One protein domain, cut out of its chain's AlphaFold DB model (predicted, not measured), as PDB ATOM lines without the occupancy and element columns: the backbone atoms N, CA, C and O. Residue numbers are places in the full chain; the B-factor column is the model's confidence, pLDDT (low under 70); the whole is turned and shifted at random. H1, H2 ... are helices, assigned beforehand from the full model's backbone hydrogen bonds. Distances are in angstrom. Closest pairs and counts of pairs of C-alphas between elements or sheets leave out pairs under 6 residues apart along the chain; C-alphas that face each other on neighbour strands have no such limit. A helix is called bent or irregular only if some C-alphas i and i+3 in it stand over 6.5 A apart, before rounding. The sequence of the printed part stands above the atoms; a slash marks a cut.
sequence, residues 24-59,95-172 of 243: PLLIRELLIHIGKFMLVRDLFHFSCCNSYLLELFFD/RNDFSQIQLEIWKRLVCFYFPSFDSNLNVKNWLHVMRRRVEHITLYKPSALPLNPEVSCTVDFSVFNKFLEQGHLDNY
ATOM      1  N   PRO A  24     -18.364 -15.034 -32.944       59.00
ATOM      2  CA  PRO A  24     -19.670 -15.336 -33.506       59.00
ATOM      3  C   PRO A  24     -20.656 -14.373 -32.864       59.00
ATOM      4  O   PRO A  24     -20.817 -14.376 -31.641       59.00
ATOM      5  N   LEU A  25     -21.209 -13.480 -33.688       64.88
ATOM      6  CA  LEU A  25     -22.155 -12.481 -33.234       64.88
ATOM      7  C   LEU A  25     -23.265 -13.267 -32.557       64.88
ATOM      8  O   LEU A  25     -23.983 -14.029 -33.209       64.88
ATOM      9  N   LEU A  26     -23.339 -13.145 -31.229       75.69
ATOM     10  CA  LEU A  26     -24.475 -13.658 -30.491       75.69
ATOM     11  C   LEU A  26     -25.711 -13.120 -31.201       75.69
ATOM     12  O   LEU A  26     -25.758 -11.945 -31.575       75.69
ATOM     13  N   ILE A  27     -26.672 -14.013 -31.421       90.69
ATOM     14  CA  ILE A  27     -27.944 -13.683 -32.051       90.69
ATOM     15  C   ILE A  27     -28.473 -12.410 -31.377       90.69
ATOM     16  O   ILE A  27     -28.462 -12.310 -30.147       90.69
ATOM     17  N   ARG A  28     -28.851 -11.408 -32.178       91.19
ATOM     18  CA  ARG A  28     -29.204 -10.053 -31.721       91.19
ATOM     19  C   ARG A  28     -30.167 -10.084 -30.532       91.19
ATOM     20  O   ARG A  28     -30.013  -9.332 -29.574       91.19
ATOM     21  N   GLU A  29     -31.123 -11.000 -30.572       92.44
ATOM     22  CA  GLU A  29     -32.137 -11.245 -29.552       92.44
ATOM     23  C   GLU A  29     -31.525 -11.634 -28.196       92.44
ATOM     24  O   GLU A  29     -31.985 -11.160 -27.159       92.44
ATOM     25  N   LEU A  30     -30.451 -12.431 -28.187       94.12
ATOM     26  CA  LEU A  30     -29.738 -12.817 -26.969       94.12
ATOM     27  C   LEU A  30     -29.006 -11.625 -26.346       94.12
ATOM     28  O   LEU A  30     -29.024 -11.459 -25.129       94.12
ATOM     29  N   LEU A  31     -28.408 -10.757 -27.164       94.69
ATOM     30  CA  LEU A  31     -27.765  -9.531 -26.678       94.69
ATOM     31  C   LEU A  31     -28.784  -8.570 -26.062       94.69
ATOM     32  O   LEU A  31     -28.534  -8.012 -24.995       94.69
ATOM     33  N   ILE A  32     -29.951  -8.420 -26.692       95.12
ATOM     34  CA  ILE A  32     -31.064  -7.638 -26.135       95.12
ATOM     35  C   ILE A  32     -31.538  -8.250 -24.813       95.12
ATOM     36  O   ILE A  32     -31.750  -7.524 -23.841       95.12
ATOM     37  N   HIS A  33     -31.655  -9.578 -24.754       94.81
ATOM     38  CA  HIS A  33     -32.043 -10.286 -23.538       94.81
ATOM     39  C   HIS A  33     -31.053 -10.051 -22.394       94.81
ATOM     40  O   HIS A  33     -31.480  -9.758 -21.284       94.81
ATOM     41  N   ILE A  34     -29.745 -10.096 -22.666       95.00
ATOM     42  CA  ILE A  34     -28.698  -9.763 -21.688       95.00
ATOM     43  C   ILE A  34     -28.833  -8.301 -21.234       95.00
ATOM     44  O   ILE A  34     -28.864  -8.025 -20.035       95.00
ATOM     45  N   GLY A  35     -28.963  -7.366 -22.181       94.88
ATOM     46  CA  GLY A  35     -29.037  -5.930 -21.892       94.88
ATOM     47  C   GLY A  35     -30.241  -5.526 -21.034       94.88
ATOM     48  O   GLY A  35     -30.148  -4.580 -20.255       94.88
ATOM     49  N   LYS A  36     -31.352  -6.268 -21.109       94.75
ATOM     50  CA  LYS A  36     -32.550  -6.055 -20.277       94.75
ATOM     51  C   LYS A  36     -32.290  -6.209 -18.770       94.75
ATOM     52  O   LYS A  36     -33.023  -5.617 -17.980       94.75
ATOM     53  N   PHE A  37     -31.267  -6.964 -18.373       93.75
ATOM     54  CA  PHE A  37     -30.897  -7.166 -16.966       93.75
ATOM     55  C   PHE A  37     -29.757  -6.251 -16.504       93.75
ATOM     56  O   PHE A  37     -29.214  -6.448 -15.421       93.75
ATOM     57  N   MET A  38     -29.369  -5.254 -17.302       93.62
ATOM     58  CA  MET A  38     -28.281  -4.336 -16.970       93.62
ATOM     59  C   MET A  38     -28.818  -2.959 -16.579       93.62
ATOM     60  O   MET A  38     -29.705  -2.415 -17.236       93.62
ATOM     61  N   LEU A  39     -28.222  -2.349 -15.552       90.75
ATOM     62  CA  LEU A  39     -28.422  -0.927 -15.267       90.75
ATOM     63  C   LEU A  39     -27.772  -0.070 -16.363       90.75
ATOM     64  O   LEU A  39     -26.867  -0.526 -17.059       90.75
ATOM     65  N   VAL A  40     -28.166   1.205 -16.483       89.69
ATOM     66  CA  VAL A  40     -27.650   2.114 -17.535       89.69
ATOM     67  C   VAL A  40     -26.121   2.160 -17.561       89.69
ATOM     68  O   VAL A  40     -25.523   2.165 -18.637       89.69
ATOM     69  N   ARG A  41     -25.483   2.187 -16.385       87.94
ATOM     70  CA  ARG A  41     -24.021   2.210 -16.261       87.94
ATOM     71  C   ARG A  41     -23.390   0.942 -16.833       87.94
ATOM     72  O   ARG A  41     -22.461   1.027 -17.631       87.94
ATOM     73  N   ASP A  42     -23.903  -0.216 -16.439       91.62
ATOM     74  CA  ASP A  42     -23.336  -1.507 -16.821       91.62
ATOM     75  C   ASP A  42     -23.632  -1.803 -18.298       91.62
ATOM     76  O   ASP A  42     -22.742  -2.237 -19.025       91.62
ATOM     77  N   LEU A  43     -24.824  -1.432 -18.779       94.25
ATOM     78  CA  LEU A  43     -25.194  -1.468 -20.194       94.25
ATOM     79  C   LEU A  43     -24.259  -0.596 -21.042       94.25
ATOM     80  O   LEU A  43     -23.837  -1.006 -22.122       94.25
ATOM     81  N   PHE A  44     -23.906   0.598 -20.556       91.69
ATOM     82  CA  PHE A  44     -22.943   1.463 -21.230       91.69
ATOM     83  C   PHE A  44     -21.558   0.812 -21.299       91.69
ATOM     84  O   PHE A  44     -21.008   0.696 -22.394       91.69
ATOM     85  N   HIS A  45     -21.023   0.322 -20.177       91.38
ATOM     86  CA  HIS A  45     -19.728  -0.365 -20.168       91.38
ATOM     87  C   HIS A  45     -19.715  -1.598 -21.074       91.38
ATOM     88  O   HIS A  45     -18.788  -1.752 -21.867       91.38
ATOM     89  N   PHE A  46     -20.769  -2.414 -21.027       93.81
ATOM     90  CA  PHE A  46     -20.948  -3.563 -21.908       93.81
ATOM     91  C   PHE A  46     -20.953  -3.148 -23.384       93.81
ATOM     92  O   PHE A  46     -20.275  -3.753 -24.214       93.81
ATOM     93  N   SER A  47     -21.648  -2.058 -23.713       92.56
ATOM     94  CA  SER A  47     -21.687  -1.529 -25.076       92.56
ATOM     95  C   SER A  47     -20.338  -0.999 -25.567       92.56
ATOM     96  O   SER A  47     -20.049  -1.064 -26.758       92.56
ATOM     97  N   CYS A  48     -19.476  -0.517 -24.668       88.19
ATOM     98  CA  CYS A  48     -18.140  -0.039 -25.026       88.19
ATOM     99  C   CYS A  48     -17.171  -1.164 -25.410       88.19
ATOM    100  O   CYS A  48     -16.153  -0.878 -26.037       88.19
ATOM    101  N   CYS A  49     -17.472  -2.423 -25.079       90.19
ATOM    102  CA  CYS A  49     -16.630  -3.560 -25.447       90.19
ATOM    103  C   CYS A  49     -16.614  -3.831 -26.960       90.19
ATOM    104  O   CYS A  49     -15.681  -4.462 -27.454       90.19
ATOM    105  N   ASN A  50     -17.639  -3.395 -27.702       87.50
ATOM    106  CA  ASN A  50     -17.754  -3.640 -29.139       87.50
ATOM    107  C   ASN A  50     -18.584  -2.536 -29.820       87.50
ATOM    108  O   ASN A  50     -19.683  -2.212 -29.374       87.50
ATOM    109  N   SER A  51     -18.097  -1.992 -30.939       87.25
ATOM    110  CA  SER A  51     -18.803  -0.969 -31.723       87.25
ATOM    111  C   SER A  51     -20.202  -1.406 -32.173       87.25
ATOM    112  O   SER A  51     -21.107  -0.573 -32.187       87.25
ATOM    113  N   TYR A  52     -20.400  -2.694 -32.467       90.50
ATOM    114  CA  TYR A  52     -21.709  -3.275 -32.760       90.50
ATOM    115  C   TYR A  52     -22.664  -3.158 -31.569       90.50
ATOM    116  O   TYR A  52     -23.810  -2.773 -31.757       90.50
ATOM    117  N   LEU A  53     -22.209  -3.430 -30.340       92.12
ATOM    118  CA  LEU A  53     -23.049  -3.308 -29.141       92.12
ATOM    119  C   LEU A  53     -23.386  -1.849 -28.840       92.12
ATOM    120  O   LEU A  53     -24.509  -1.539 -28.446       92.12
ATOM    121  N   LEU A  54     -22.430  -0.944 -29.051       90.12
ATOM    122  CA  LEU A  54     -22.680   0.489 -28.948       90.12
ATOM    123  C   LEU A  54     -23.733   0.943 -29.965       90.12
ATOM    124  O   LEU A  54     -24.634   1.700 -29.607       90.12
ATOM    125  N   GLU A  55     -23.642   0.464 -31.208       89.31
ATOM    126  CA  GLU A  55     -24.647   0.720 -32.239       89.31
ATOM    127  C   GLU A  55     -26.010   0.142 -31.870       89.31
ATOM    128  O   GLU A  55     -27.008   0.862 -31.906       89.31
ATOM    129  N   LEU A  56     -26.024  -1.108 -31.417       91.50
ATOM    130  CA  LEU A  56     -27.220  -1.823 -31.011       91.50
ATOM    131  C   LEU A  56     -27.943  -1.114 -29.863       91.50
ATOM    132  O   LEU A  56     -29.141  -0.903 -29.957       91.50
ATOM    133  N   PHE A  57     -27.259  -0.729 -28.784       92.88
ATOM    134  CA  PHE A  57     -27.945  -0.214 -27.594       92.88
ATOM    135  C   PHE A  57     -28.152   1.300 -27.579       92.88
ATOM    136  O   PHE A  57     -29.084   1.759 -26.919       92.88
ATOM    137  N   PHE A  58     -27.324   2.091 -28.270       89.88
ATOM    138  CA  PHE A  58     -27.301   3.551 -28.092       89.88
ATOM    139  C   PHE A  58     -27.487   4.379 -29.367       89.88
ATOM    140  O   PHE A  58     -27.579   5.607 -29.242       89.88
ATOM    141  N   ASP A  59     -27.505   3.740 -30.539       84.00
ATOM    142  CA  ASP A  59     -27.525   4.373 -31.865       84.00
ATOM    143  C   ASP A  59     -26.622   5.634 -31.954       84.00
ATOM    144  O   ASP A  59     -27.071   6.787 -31.959       84.00
ATOM    145  N   ARG A  95     -36.550   5.507 -36.532       64.56
ATOM    146  CA  ARG A  95     -36.412   4.310 -37.379       64.56
ATOM    147  C   ARG A  95     -36.998   3.078 -36.684       64.56
ATOM    148  O   ARG A  95     -36.789   2.865 -35.491       64.56
ATOM    149  N   ASN A  96     -37.681   2.228 -37.453       61.91
ATOM    150  CA  ASN A  96     -38.402   1.050 -36.947       61.91
ATOM    151  C   ASN A  96     -37.497  -0.019 -36.296       61.91
ATOM    152  O   ASN A  96     -37.942  -0.727 -35.389       61.91
ATOM    153  N   ASP A  97     -36.227  -0.112 -36.698       68.62
ATOM    154  CA  ASP A  97     -35.314  -1.205 -36.309       68.62
ATOM    155  C   ASP A  97     -34.893  -1.161 -34.830       68.62
ATOM    156  O   ASP A  97     -34.382  -2.139 -34.274       68.62
ATOM    157  N   PHE A  98     -35.130  -0.028 -34.169       81.62
ATOM    158  CA  PHE A  98     -34.765   0.198 -32.774       81.62
ATOM    159  C   PHE A  98     -35.930  -0.058 -31.800       81.62
ATOM    160  O   PHE A  98     -35.748  -0.022 -30.584       81.62
ATOM    161  N   SER A  99     -37.124  -0.371 -32.316       87.19
ATOM    162  CA  SER A  99     -38.363  -0.551 -31.539       87.19
ATOM    163  C   SER A  99     -38.237  -1.574 -30.404       87.19
ATOM    164  O   SER A  99     -38.598  -1.283 -29.264       87.19
ATOM    165  N   GLN A 100     -37.658  -2.744 -30.675       91.81
ATOM    166  CA  GLN A 100     -37.494  -3.793 -29.665       91.81
ATOM    167  C   GLN A 100     -36.601  -3.345 -28.502       91.81
ATOM    168  O   GLN A 100     -36.901  -3.620 -27.349       91.81
ATOM    169  N   ILE A 101     -35.527  -2.611 -28.786       93.62
ATOM    170  CA  ILE A 101     -34.569  -2.134 -27.776       93.62
ATOM    171  C   ILE A 101     -35.192  -1.014 -26.947       93.62
ATOM    172  O   ILE A 101     -34.998  -0.945 -25.731       93.62
ATOM    173  N   GLN A 102     -36.004  -0.173 -27.590       92.56
ATOM    174  CA  GLN A 102     -36.790   0.845 -26.903       92.56
ATOM    175  C   GLN A 102     -37.749   0.227 -25.890       92.56
ATOM    176  O   GLN A 102     -37.844   0.728 -24.775       92.56
ATOM    177  N   LEU A 103     -38.422  -0.868 -26.243       92.00
ATOM    178  CA  LEU A 103     -39.393  -1.524 -25.367       92.00
ATOM    179  C   LEU A 103     -38.738  -2.418 -24.309       92.00
ATOM    180  O   LEU A 103     -39.106  -2.352 -23.137       92.00
ATOM    181  N   GLU A 104     -37.766  -3.239 -24.697       93.56
ATOM    182  CA  GLU A 104     -37.186  -4.245 -23.806       93.56
ATOM    183  C   GLU A 104     -36.145  -3.682 -22.847       93.56
ATOM    184  O   GLU A 104     -35.970  -4.240 -21.768       93.56
ATOM    185  N   ILE A 105     -35.470  -2.590 -23.210       94.94
ATOM    186  CA  ILE A 105     -34.377  -2.028 -22.413       94.94
ATOM    187  C   ILE A 105     -34.741  -0.617 -21.964       94.94
ATOM    188  O   ILE A 105     -34.930  -0.368 -20.773       94.94
ATOM    189  N   TRP A 106     -34.890   0.318 -22.902       94.56
ATOM    190  CA  TRP A 106     -34.968   1.735 -22.542       94.56
ATOM    191  C   TRP A 106     -36.236   2.112 -21.787       94.56
ATOM    192  O   TRP A 106     -36.145   2.864 -20.821       94.56
ATOM    193  N   LYS A 107     -37.395   1.571 -22.166       92.62
ATOM    194  CA  LYS A 107     -38.652   1.761 -21.436       92.62
ATOM    195  C   LYS A 107     -38.517   1.300 -19.992       92.62
ATOM    196  O   LYS A 107     -38.848   2.053 -19.084       92.62
ATOM    197  N   ARG A 108     -37.967   0.099 -19.780       91.44
ATOM    198  CA  ARG A 108     -37.762  -0.461 -18.436       91.44
ATOM    199  C   ARG A 108     -36.850   0.426 -17.606       91.44
ATOM    200  O   ARG A 108     -37.188   0.750 -16.476       91.44
ATOM    201  N   LEU A 109     -35.729   0.860 -18.181       92.06
ATOM    202  CA  LEU A 109     -34.797   1.753 -17.500       92.06
ATOM    203  C   LEU A 109     -35.452   3.102 -17.181       92.06
ATOM    204  O   LEU A 109     -35.294   3.599 -16.073       92.06
ATOM    205  N   VAL A 110     -36.217   3.691 -18.105       91.19
ATOM    206  CA  VAL A 110     -36.942   4.945 -17.843       91.19
ATOM    207  C   VAL A 110     -37.950   4.773 -16.715       91.19
ATOM    208  O   VAL A 110     -37.903   5.559 -15.780       91.19
ATOM    209  N   CYS A 111     -38.810   3.756 -16.764       88.62
ATOM    210  CA  CYS A 111     -39.794   3.506 -15.711       88.62
ATOM    211  C   CYS A 111     -39.130   3.165 -14.366       88.62
ATOM    212  O   CYS A 111     -39.649   3.528 -13.320       88.62
ATOM    213  N   PHE A 112     -37.962   2.521 -14.378       87.62
ATOM    214  CA  PHE A 112     -37.207   2.235 -13.163       87.62
ATOM    215  C   PHE A 112     -36.621   3.502 -12.522       87.62
ATOM    216  O   PHE A 112     -36.792   3.735 -11.329       87.62
ATOM    217  N   TYR A 113     -35.929   4.337 -13.306       84.81
ATOM    218  CA  TYR A 113     -35.299   5.559 -12.788       84.81
ATOM    219  C   TYR A 113     -36.291   6.709 -12.589       84.81
ATOM    220  O   TYR A 113     -36.035   7.613 -11.795       84.81
ATOM    221  N   PHE A 114     -37.411   6.689 -13.310       84.62
ATOM    222  CA  PHE A 114     -38.462   7.697 -13.270       84.62
ATOM    223  C   PHE A 114     -39.837   7.007 -13.191       84.62
ATOM    224  O   PHE A 114     -40.550   6.950 -14.195       84.62
ATOM    225  N   PRO A 115     -40.237   6.511 -12.004       79.88
ATOM    226  CA  PRO A 115     -41.482   5.751 -11.817       79.88
ATOM    227  C   PRO A 115     -42.756   6.493 -12.230       79.88
ATOM    228  O   PRO A 115     -43.770   5.875 -12.526       79.88
ATOM    229  N   SER A 116     -42.701   7.823 -12.302       74.44
ATOM    230  CA  SER A 116     -43.792   8.662 -12.799       74.44
ATOM    231  C   SER A 116     -44.082   8.488 -14.294       74.44
ATOM    232  O   SER A 116     -45.125   8.936 -14.766       74.44
ATOM    233  N   PHE A 117     -43.199   7.841 -15.061       80.62
ATOM    234  CA  PHE A 117     -43.495   7.459 -16.438       80.62
ATOM    235  C   PHE A 117     -44.309   6.166 -16.464       80.62
ATOM    236  O   PHE A 117     -43.771   5.080 -16.247       80.62
ATOM    237  N   ASP A 118     -45.595   6.293 -16.797       75.94
ATOM    238  CA  ASP A 118     -46.474   5.143 -16.990       75.94
ATOM    239  C   ASP A 118     -45.962   4.258 -18.140       75.94
ATOM    240  O   ASP A 118     -45.621   4.720 -19.236       75.94
ATOM    241  N   SER A 119     -45.930   2.953 -17.884       73.62
ATOM    242  CA  SER A 119     -45.634   1.939 -18.887       73.62
ATOM    243  C   SER A 119     -46.631   1.967 -20.058       73.62
ATOM    244  O   SER A 119     -46.285   1.535 -21.158       73.62
ATOM    245  N   ASN A 120     -47.826   2.526 -19.886       74.94
ATOM    246  CA  ASN A 120     -48.825   2.646 -20.949       74.94
ATOM    247  C   ASN A 120     -48.593   3.839 -21.889       74.94
ATOM    248  O   ASN A 120     -49.318   3.994 -22.874       74.94
ATOM    249  N   LEU A 121     -47.588   4.688 -21.635       75.62
ATOM    250  CA  LEU A 121     -47.294   5.813 -22.520       75.62
ATOM    251  C   LEU A 121     -46.824   5.323 -23.896       75.62
ATOM    252  O   LEU A 121     -45.897   4.518 -24.018       75.62
ATOM    253  N   ASN A 122     -47.418   5.886 -24.950       77.50
ATOM    254  CA  ASN A 122     -47.025   5.627 -26.333       77.50
ATOM    255  C   ASN A 122     -45.781   6.450 -26.718       77.50
ATOM    256  O   ASN A 122     -45.843   7.393 -27.509       77.50
ATOM    257  N   VAL A 123     -44.644   6.128 -26.099       82.75
ATOM    258  CA  VAL A 123     -43.349   6.748 -26.395       82.75
ATOM    259  C   VAL A 123     -42.603   5.894 -27.413       82.75
ATOM    260  O   VAL A 123     -42.298   4.728 -27.168       82.75
ATOM    261  N   LYS A 124     -42.249   6.504 -28.545       81.94
ATOM    262  CA  LYS A 124     -41.491   5.843 -29.618       81.94
ATOM    263  C   LYS A 124     -39.996   5.703 -29.310       81.94
ATOM    264  O   LYS A 124     -39.372   4.733 -29.726       81.94
ATOM    265  N   ASN A 125     -39.414   6.657 -28.574       86.69
ATOM    266  CA  ASN A 125     -37.985   6.692 -28.249       86.69
ATOM    267  C   ASN A 125     -37.750   6.967 -26.750       86.69
ATOM    268  O   ASN A 125     -37.575   8.105 -26.310       86.69
ATOM    269  N   TRP A 126     -37.754   5.902 -25.954       90.38
ATOM    270  CA  TRP A 126     -37.483   5.901 -24.517       90.38
ATOM    271  C   TRP A 126     -36.036   6.278 -24.164       90.38
ATOM    272  O   TRP A 126     -35.820   6.990 -23.182       90.38
ATOM    273  N   LEU A 127     -35.041   5.893 -24.973       90.94
ATOM    274  CA  LEU A 127     -33.648   6.350 -24.805       90.94
ATOM    275  C   LEU A 127     -33.576   7.879 -24.783       90.94
ATOM    276  O   LEU A 127     -32.872   8.492 -23.976       90.94
ATOM    277  N   HIS A 128     -34.340   8.514 -25.662       83.94
ATOM    278  CA  HIS A 128     -34.386   9.960 -25.732       83.94
ATOM    279  C   HIS A 128     -35.033  10.598 -24.500       83.94
ATOM    280  O   HIS A 128     -34.517  11.579 -23.957       83.94
ATOM    281  N   VAL A 129     -36.118  10.001 -24.002       85.69
ATOM    282  CA  VAL A 129     -36.744  10.407 -22.735       85.69
ATOM    283  C   VAL A 129     -35.732  10.346 -21.589       85.69
ATOM    284  O   VAL A 129     -35.578  11.336 -20.868       85.69
ATOM    285  N   MET A 130     -34.986   9.240 -21.477       89.50
ATOM    286  CA  MET A 130     -33.917   9.072 -20.488       89.50
ATOM    287  C   MET A 130     -32.886  10.205 -20.584       89.50
ATOM    288  O   MET A 130     -32.638  10.908 -19.601       89.50
ATOM    289  N   ARG A 131     -32.321  10.440 -21.779       85.44
ATOM    290  CA  ARG A 131     -31.310  11.492 -22.011       85.44
ATOM    291  C   ARG A 131     -31.823  12.869 -21.593       85.44
ATOM    292  O   ARG A 131     -31.141  13.587 -20.863       85.44
ATOM    293  N   ARG A 132     -33.036  13.232 -22.017       78.94
ATOM    294  CA  ARG A 132     -33.648  14.531 -21.700       78.94
ATOM    295  C   ARG A 132     -33.894  14.703 -20.209       78.94
ATOM    296  O   ARG A 132     -33.634  15.784 -19.681       78.94
ATOM    297  N   ARG A 133     -34.371  13.662 -19.524       81.50
ATOM    298  CA  ARG A 133     -34.597  13.732 -18.079       81.50
ATOM    299  C   ARG A 133     -33.311  13.866 -17.293       81.50
ATOM    300  O   ARG A 133     -33.238  14.742 -16.436       81.50
ATOM    301  N   VAL A 134     -32.285  13.103 -17.647       82.38
ATOM    302  CA  VAL A 134     -30.954  13.256 -17.053       82.38
ATOM    303  C   VAL A 134     -30.417  14.673 -17.276       82.38
ATOM    304  O   VAL A 134     -29.981  15.310 -16.316       82.38
ATOM    305  N   GLU A 135     -30.493  15.212 -18.499       77.44
ATOM    306  CA  GLU A 135     -30.054  16.587 -18.786       77.44
ATOM    307  C   GLU A 135     -30.833  17.630 -17.973       77.44
ATOM    308  O   GLU A 135     -30.227  18.540 -17.407       77.44
ATOM    309  N   HIS A 136     -32.156  17.490 -17.872       76.06
ATOM    310  CA  HIS A 136     -32.997  18.385 -17.079       76.06
ATOM    311  C   HIS A 136     -32.611  18.349 -15.595       76.06
ATOM    312  O   HIS A 136     -32.328  19.388 -15.003       76.06
ATOM    313  N   ILE A 137     -32.550  17.163 -14.988       74.12
ATOM    314  CA  ILE A 137     -32.208  17.032 -13.566       74.12
ATOM    315  C   ILE A 137     -30.795  17.565 -13.310       74.12
ATOM    316  O   ILE A 137     -30.588  18.270 -12.328       74.12
ATOM    317  N   THR A 138     -29.851  17.349 -14.233       73.69
ATOM    318  CA  THR A 138     -28.489  17.904 -14.132       73.69
ATOM    319  C   THR A 138     -28.499  19.432 -14.025       73.69
ATOM    320  O   THR A 138     -27.679  19.998 -13.310       73.69
ATOM    321  N   LEU A 139     -29.397  20.104 -14.753       69.94
ATOM    322  CA  LEU A 139     -29.476  21.565 -14.779       69.94
ATOM    323  C   LEU A 139     -30.209  22.146 -13.567       69.94
ATOM    324  O   LEU A 139     -29.785  23.177 -13.054       69.94
ATOM    325  N   TYR A 140     -31.302  21.514 -13.133       69.44
ATOM    326  CA  TYR A 140     -32.222  22.115 -12.158       69.44
ATOM    327  C   TYR A 140     -32.146  21.499 -10.757       69.44
ATOM    328  O   TYR A 140     -32.435  22.182  -9.779       69.44
ATOM    329  N   LYS A 141     -31.784  20.216 -10.637       75.94
ATOM    330  CA  LYS A 141     -31.742  19.490  -9.358       75.94
ATOM    331  C   LYS A 141     -30.673  18.382  -9.384       75.94
ATOM    332  O   LYS A 141     -31.015  17.206  -9.279       75.94
ATOM    333  N   PRO A 142     -29.377  18.713  -9.534       74.75
ATOM    334  CA  PRO A 142     -28.322  17.717  -9.744       74.75
ATOM    335  C   PRO A 142     -28.174  16.710  -8.592       74.75
ATOM    336  O   PRO A 142     -27.727  15.590  -8.819       74.75
ATOM    337  N   SER A 143     -28.597  17.067  -7.374       74.25
ATOM    338  CA  SER A 143     -28.638  16.161  -6.218       74.25
ATOM    339  C   SER A 143     -29.668  15.033  -6.344       74.25
ATOM    340  O   SER A 143     -29.539  14.027  -5.660       74.25
ATOM    341  N   ALA A 144     -30.670  15.172  -7.217       70.75
ATOM    342  CA  ALA A 144     -31.690  14.150  -7.457       70.75
ATOM    343  C   ALA A 144     -31.309  13.153  -8.562       70.75
ATOM    344  O   ALA A 144     -32.114  12.293  -8.908       70.75
ATOM    345  N   LEU A 145     -30.116  13.268  -9.158       70.12
ATOM    346  CA  LEU A 145     -29.660  12.298 -10.147       70.12
ATOM    347  C   LEU A 145     -29.229  11.003  -9.453       70.12
ATOM    348  O   LEU A 145     -28.216  11.016  -8.752       70.12
ATOM    349  N   PRO A 146     -29.879   9.861  -9.744       62.44
ATOM    350  CA  PRO A 146     -29.474   8.560  -9.205       62.44
ATOM    351  C   PRO A 146     -28.115   8.078  -9.747       62.44
ATOM    352  O   PRO A 146     -27.639   7.012  -9.378       62.44
ATOM    353  N   LEU A 147     -27.496   8.848 -10.649       61.94
ATOM    354  CA  LEU A 147     -26.221   8.560 -11.304       61.94
ATOM    355  C   LEU A 147     -25.092   9.500 -10.849       61.94
ATOM    356  O   LEU A 147     -24.035   9.517 -11.483       61.94
ATOM    357  N   ASN A 148     -25.306  10.330  -9.821       60.25
ATOM    358  CA  ASN A 148     -24.240  11.186  -9.313       60.25
ATOM    359  C   ASN A 148     -23.216  10.326  -8.546       60.25
ATOM    360  O   ASN A 148     -23.598   9.736  -7.544       60.25
ATOM    361  N   PRO A 149     -21.940  10.245  -8.968       55.94
ATOM    362  CA  PRO A 149     -20.935   9.417  -8.294       55.94
ATOM    363  C   PRO A 149     -20.684   9.816  -6.833       55.94
ATOM    364  O   PRO A 149     -20.222   8.987  -6.057       55.94
ATOM    365  N   GLU A 150     -20.983  11.063  -6.457       54.88
ATOM    366  CA  GLU A 150     -20.839  11.555  -5.080       54.88
ATOM    367  C   GLU A 150     -21.994  11.121  -4.173       54.88
ATOM    368  O   GLU A 150     -21.829  11.004  -2.961       54.88
ATOM    369  N   VAL A 151     -23.166  10.858  -4.756       54.88
ATOM    370  CA  VAL A 151     -24.297  10.292  -4.032       54.88
ATOM    371  C   VAL A 151     -24.176   8.790  -4.203       54.88
ATOM    372  O   VAL A 151     -24.474   8.254  -5.267       54.88
ATOM    373  N   SER A 152     -23.724   8.092  -3.164       48.88
ATOM    374  CA  SER A 152     -23.715   6.632  -3.122       48.88
ATOM    375  C   SER A 152     -25.150   6.089  -3.058       48.88
ATOM    376  O   SER A 152     -25.537   5.411  -2.109       48.88
ATOM    377  N   CYS A 153     -25.971   6.385  -4.065       51.53
ATOM    378  CA  CYS A 153     -27.130   5.584  -4.385       51.53
ATOM    379  C   CYS A 153     -26.579   4.258  -4.898       51.53
ATOM    380  O   CYS A 153     -26.386   4.051  -6.097       51.53
ATOM    381  N   THR A 154     -26.289   3.352  -3.967       59.00
ATOM    382  CA  THR A 154     -26.226   1.926  -4.254       59.00
ATOM    383  C   THR A 154     -27.628   1.533  -4.677       59.00
ATOM    384  O   THR A 154     -28.456   1.143  -3.857       59.00
ATOM    385  N   VAL A 155     -27.937   1.753  -5.953       66.56
ATOM    386  CA  VAL A 155     -29.129   1.205  -6.578       66.56
ATOM    387  C   VAL A 155     -28.979  -0.300  -6.436       66.56
ATOM    388  O   VAL A 155     -28.166  -0.915  -7.125       66.56
ATOM    389  N   ASP A 156     -29.668  -0.856  -5.446       75.19
ATOM    390  CA  ASP A 156     -29.577  -2.267  -5.134       75.19
ATOM    391  C   ASP A 156     -30.112  -3.039  -6.340       75.19
ATOM    392  O   ASP A 156     -31.263  -2.878  -6.754       75.19
ATOM    393  N   PHE A 157     -29.250  -3.866  -6.927       78.81
ATOM    394  CA  PHE A 157     -29.600  -4.712  -8.058       78.81
ATOM    395  C   PHE A 157     -30.789  -5.626  -7.723       78.81
ATOM    396  O   PHE A 157     -31.588  -5.952  -8.602       78.81
ATOM    397  N   SER A 158     -30.975  -5.968  -6.442       82.06
ATOM    398  CA  SER A 158     -32.148  -6.700  -5.966       82.06
ATOM    399  C   SER A 158     -33.454  -5.926  -6.192       82.06
ATOM    400  O   SER A 158     -34.460  -6.525  -6.567       82.06
ATOM    401  N   VAL A 159     -33.442  -4.596  -6.049       80.81
ATOM    402  CA  VAL A 159     -34.609  -3.730  -6.289       80.81
ATOM    403  C   VAL A 159     -34.922  -3.663  -7.780       80.81
ATOM    404  O   VAL A 159     -36.085  -3.759  -8.167       80.81
ATOM    405  N   PHE A 160     -33.893  -3.573  -8.626       81.44
ATOM    406  CA  PHE A 160     -34.076  -3.623 -10.077       81.44
ATOM    407  C   PHE A 160     -34.664  -4.965 -10.533       81.44
ATOM    408  O   PHE A 160     -35.624  -4.982 -11.299       81.44
ATOM    409  N   ASN A 161     -34.164  -6.090 -10.016       81.88
ATOM    410  CA  ASN A 161     -34.704  -7.410 -10.358       81.88
ATOM    411  C   ASN A 161     -36.144  -7.597  -9.874       81.88
ATOM    412  O   ASN A 161     -36.981  -8.069 -10.639       81.88
ATOM    413  N   LYS A 162     -36.467  -7.144  -8.656       83.25
ATOM    414  CA  LYS A 162     -37.852  -7.150  -8.160       83.25
ATOM    415  C   LYS A 162     -38.778  -6.342  -9.066       83.25
ATOM    416  O   LYS A 162     -39.864  -6.809  -9.392       83.25
ATOM    417  N   PHE A 163     -38.331  -5.174  -9.532       81.25
ATOM    418  CA  PHE A 163     -39.068  -4.386 -10.519       81.25
ATOM    419  C   PHE A 163     -39.280  -5.153 -11.836       81.25
ATOM    420  O   PHE A 163     -40.379  -5.129 -12.392       81.25
ATOM    421  N   LEU A 164     -38.260  -5.865 -12.325       82.06
ATOM    422  CA  LEU A 164     -38.366  -6.670 -13.546       82.06
ATOM    423  C   LEU A 164     -39.348  -7.845 -13.415       82.06
ATOM    424  O   LEU A 164     -40.008  -8.174 -14.402       82.06
ATOM    425  N   GLU A 165     -39.423  -8.471 -12.241       84.12
ATOM    426  CA  GLU A 165     -40.288  -9.626 -11.963       84.12
ATOM    427  C   GLU A 165     -41.745  -9.224 -11.725       84.12
ATOM    428  O   GLU A 165     -42.658  -9.869 -12.237       84.12
ATOM    429  N   GLN A 166     -41.967  -8.157 -10.955       78.62
ATOM    430  CA  GLN A 166     -43.304  -7.770 -10.502       78.62
ATOM    431  C   GLN A 166     -44.045  -6.902 -11.520       78.62
ATOM    432  O   GLN A 166     -45.255  -6.737 -11.412       78.62
ATOM    433  N   GLY A 167     -43.344  -6.344 -12.515       62.94
ATOM    434  CA  GLY A 167     -43.936  -5.557 -13.602       62.94
ATOM    435  C   GLY A 167     -44.574  -4.232 -13.169       62.94
ATOM    436  O   GLY A 167     -44.912  -3.423 -14.028       62.94
ATOM    437  N   HIS A 168     -44.702  -3.993 -11.865       57.56
ATOM    438  CA  HIS A 168     -45.332  -2.830 -11.273       57.56
ATOM    439  C   HIS A 168     -44.635  -2.463  -9.962       57.56
ATOM    440  O   HIS A 168     -44.436  -3.286  -9.070       57.56
ATOM    441  N   LEU A 169     -44.242  -1.194  -9.870       54.06
ATOM    442  CA  LEU A 169     -43.569  -0.582  -8.727       54.06
ATOM    443  C   LEU A 169     -44.607   0.057  -7.788       54.06
ATOM    444  O   LEU A 169     -44.370   1.131  -7.243       54.06
ATOM    445  N   ASP A 170     -45.765  -0.587  -7.606       51.50
ATOM    446  CA  ASP A 170     -46.944   0.007  -6.950       51.50
ATOM    447  C   ASP A 170     -46.695   0.425  -5.487       51.50
ATOM    448  O   ASP A 170     -47.508   1.128  -4.900       51.50
ATOM    449  N   ASN A 171     -45.558   0.034  -4.900       45.94
ATOM    450  CA  ASN A 171     -45.267   0.227  -3.479       45.94
ATOM    451  C   ASN A 171     -43.981   1.007  -3.154       45.94
ATOM    452  O   ASN A 171     -43.735   1.302  -1.989       45.94
ATOM    453  N   TYR A 172     -43.153   1.369  -4.137       50.53
ATOM    454  CA  TYR A 172     -41.967   2.212  -3.899       50.53
ATOM    455  C   TYR A 172     -42.250   3.612  -4.442       50.53
ATOM    456  O   TYR A 172     -41.668   4.084  -5.419       50.53
TER     457      TYR A 172
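What this domain is: This is residues 24 to 59 and 95 to 172 of the 243 residues of the protein "Predicted protein" of Naegleria gruberi (UniProt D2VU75). Helices cluster round one long helix, H4, with H1 side by side with part of it and H5 slanting away from it. The hairpin of H2 and H3 lies close to H4, and H6 crosses near the last residues of H4. The printed part has 114 residues, with six named helices, H1 to H6 in chain order, and no named strand. The class is all helix; the whole is compact, with a radius of gyration of the C-alphas of 14.3 A and spans of 42 by 29 by 29 A.

Where its parts are: H1 is residues 28 to 35, beginning at C-alpha 28 (-29.204, -10.053, -31.721). H2 is residues 40 to 48 and H3 residues 51 to 58. H4, residues 96 to 113, is 24.8 A long; it is irregular, with C-alphas 97 and 100 7.5 A apart, and has a kink of 45 degrees near residue 103. H5, residues 126 to 140, is 21.1 A long. H6, residues 157 to 166, is 14.3 A long and ends at C-alpha 166 (-43.304, -7.770, -10.502).

How they stand to each other: H4 is the hub. Its residues 101 to 105 touch H1, the same way at a shallow tilt of 10 degrees; the closest C-alphas, of Gly 35 and Ile 105, are 6.6 A apart. H5 touches H4 at a steep tilt of 40 degrees, closest at the C-alphas of Trp 106 and Trp 126, 5.3 A. H6 and H4 only just touch, with 3 pairs of C-alphas within 8 A, the closest those of Phe 112 and Phe 160, 7.3 A. H2 and H3 form a helical hairpin, closest at the C-alphas of Ser 47 and Leu 54, 4.5 A. H5 and H6 are apart. Every O i to N i+4 pair is within hydrogen-bond range in H1, H2, H3, H5 and H6, and 9 of 14 in H4.

The domain as a whole: Residues 60 to 94 are not printed; C-alphas 59 and 95 are 10.5 A apart across the cut. The links H4 to H5 and H5 to H6 are long. Mean pLDDT of the printed part is 80.5; residues under 70 include 146 to 155 and 167 to 172.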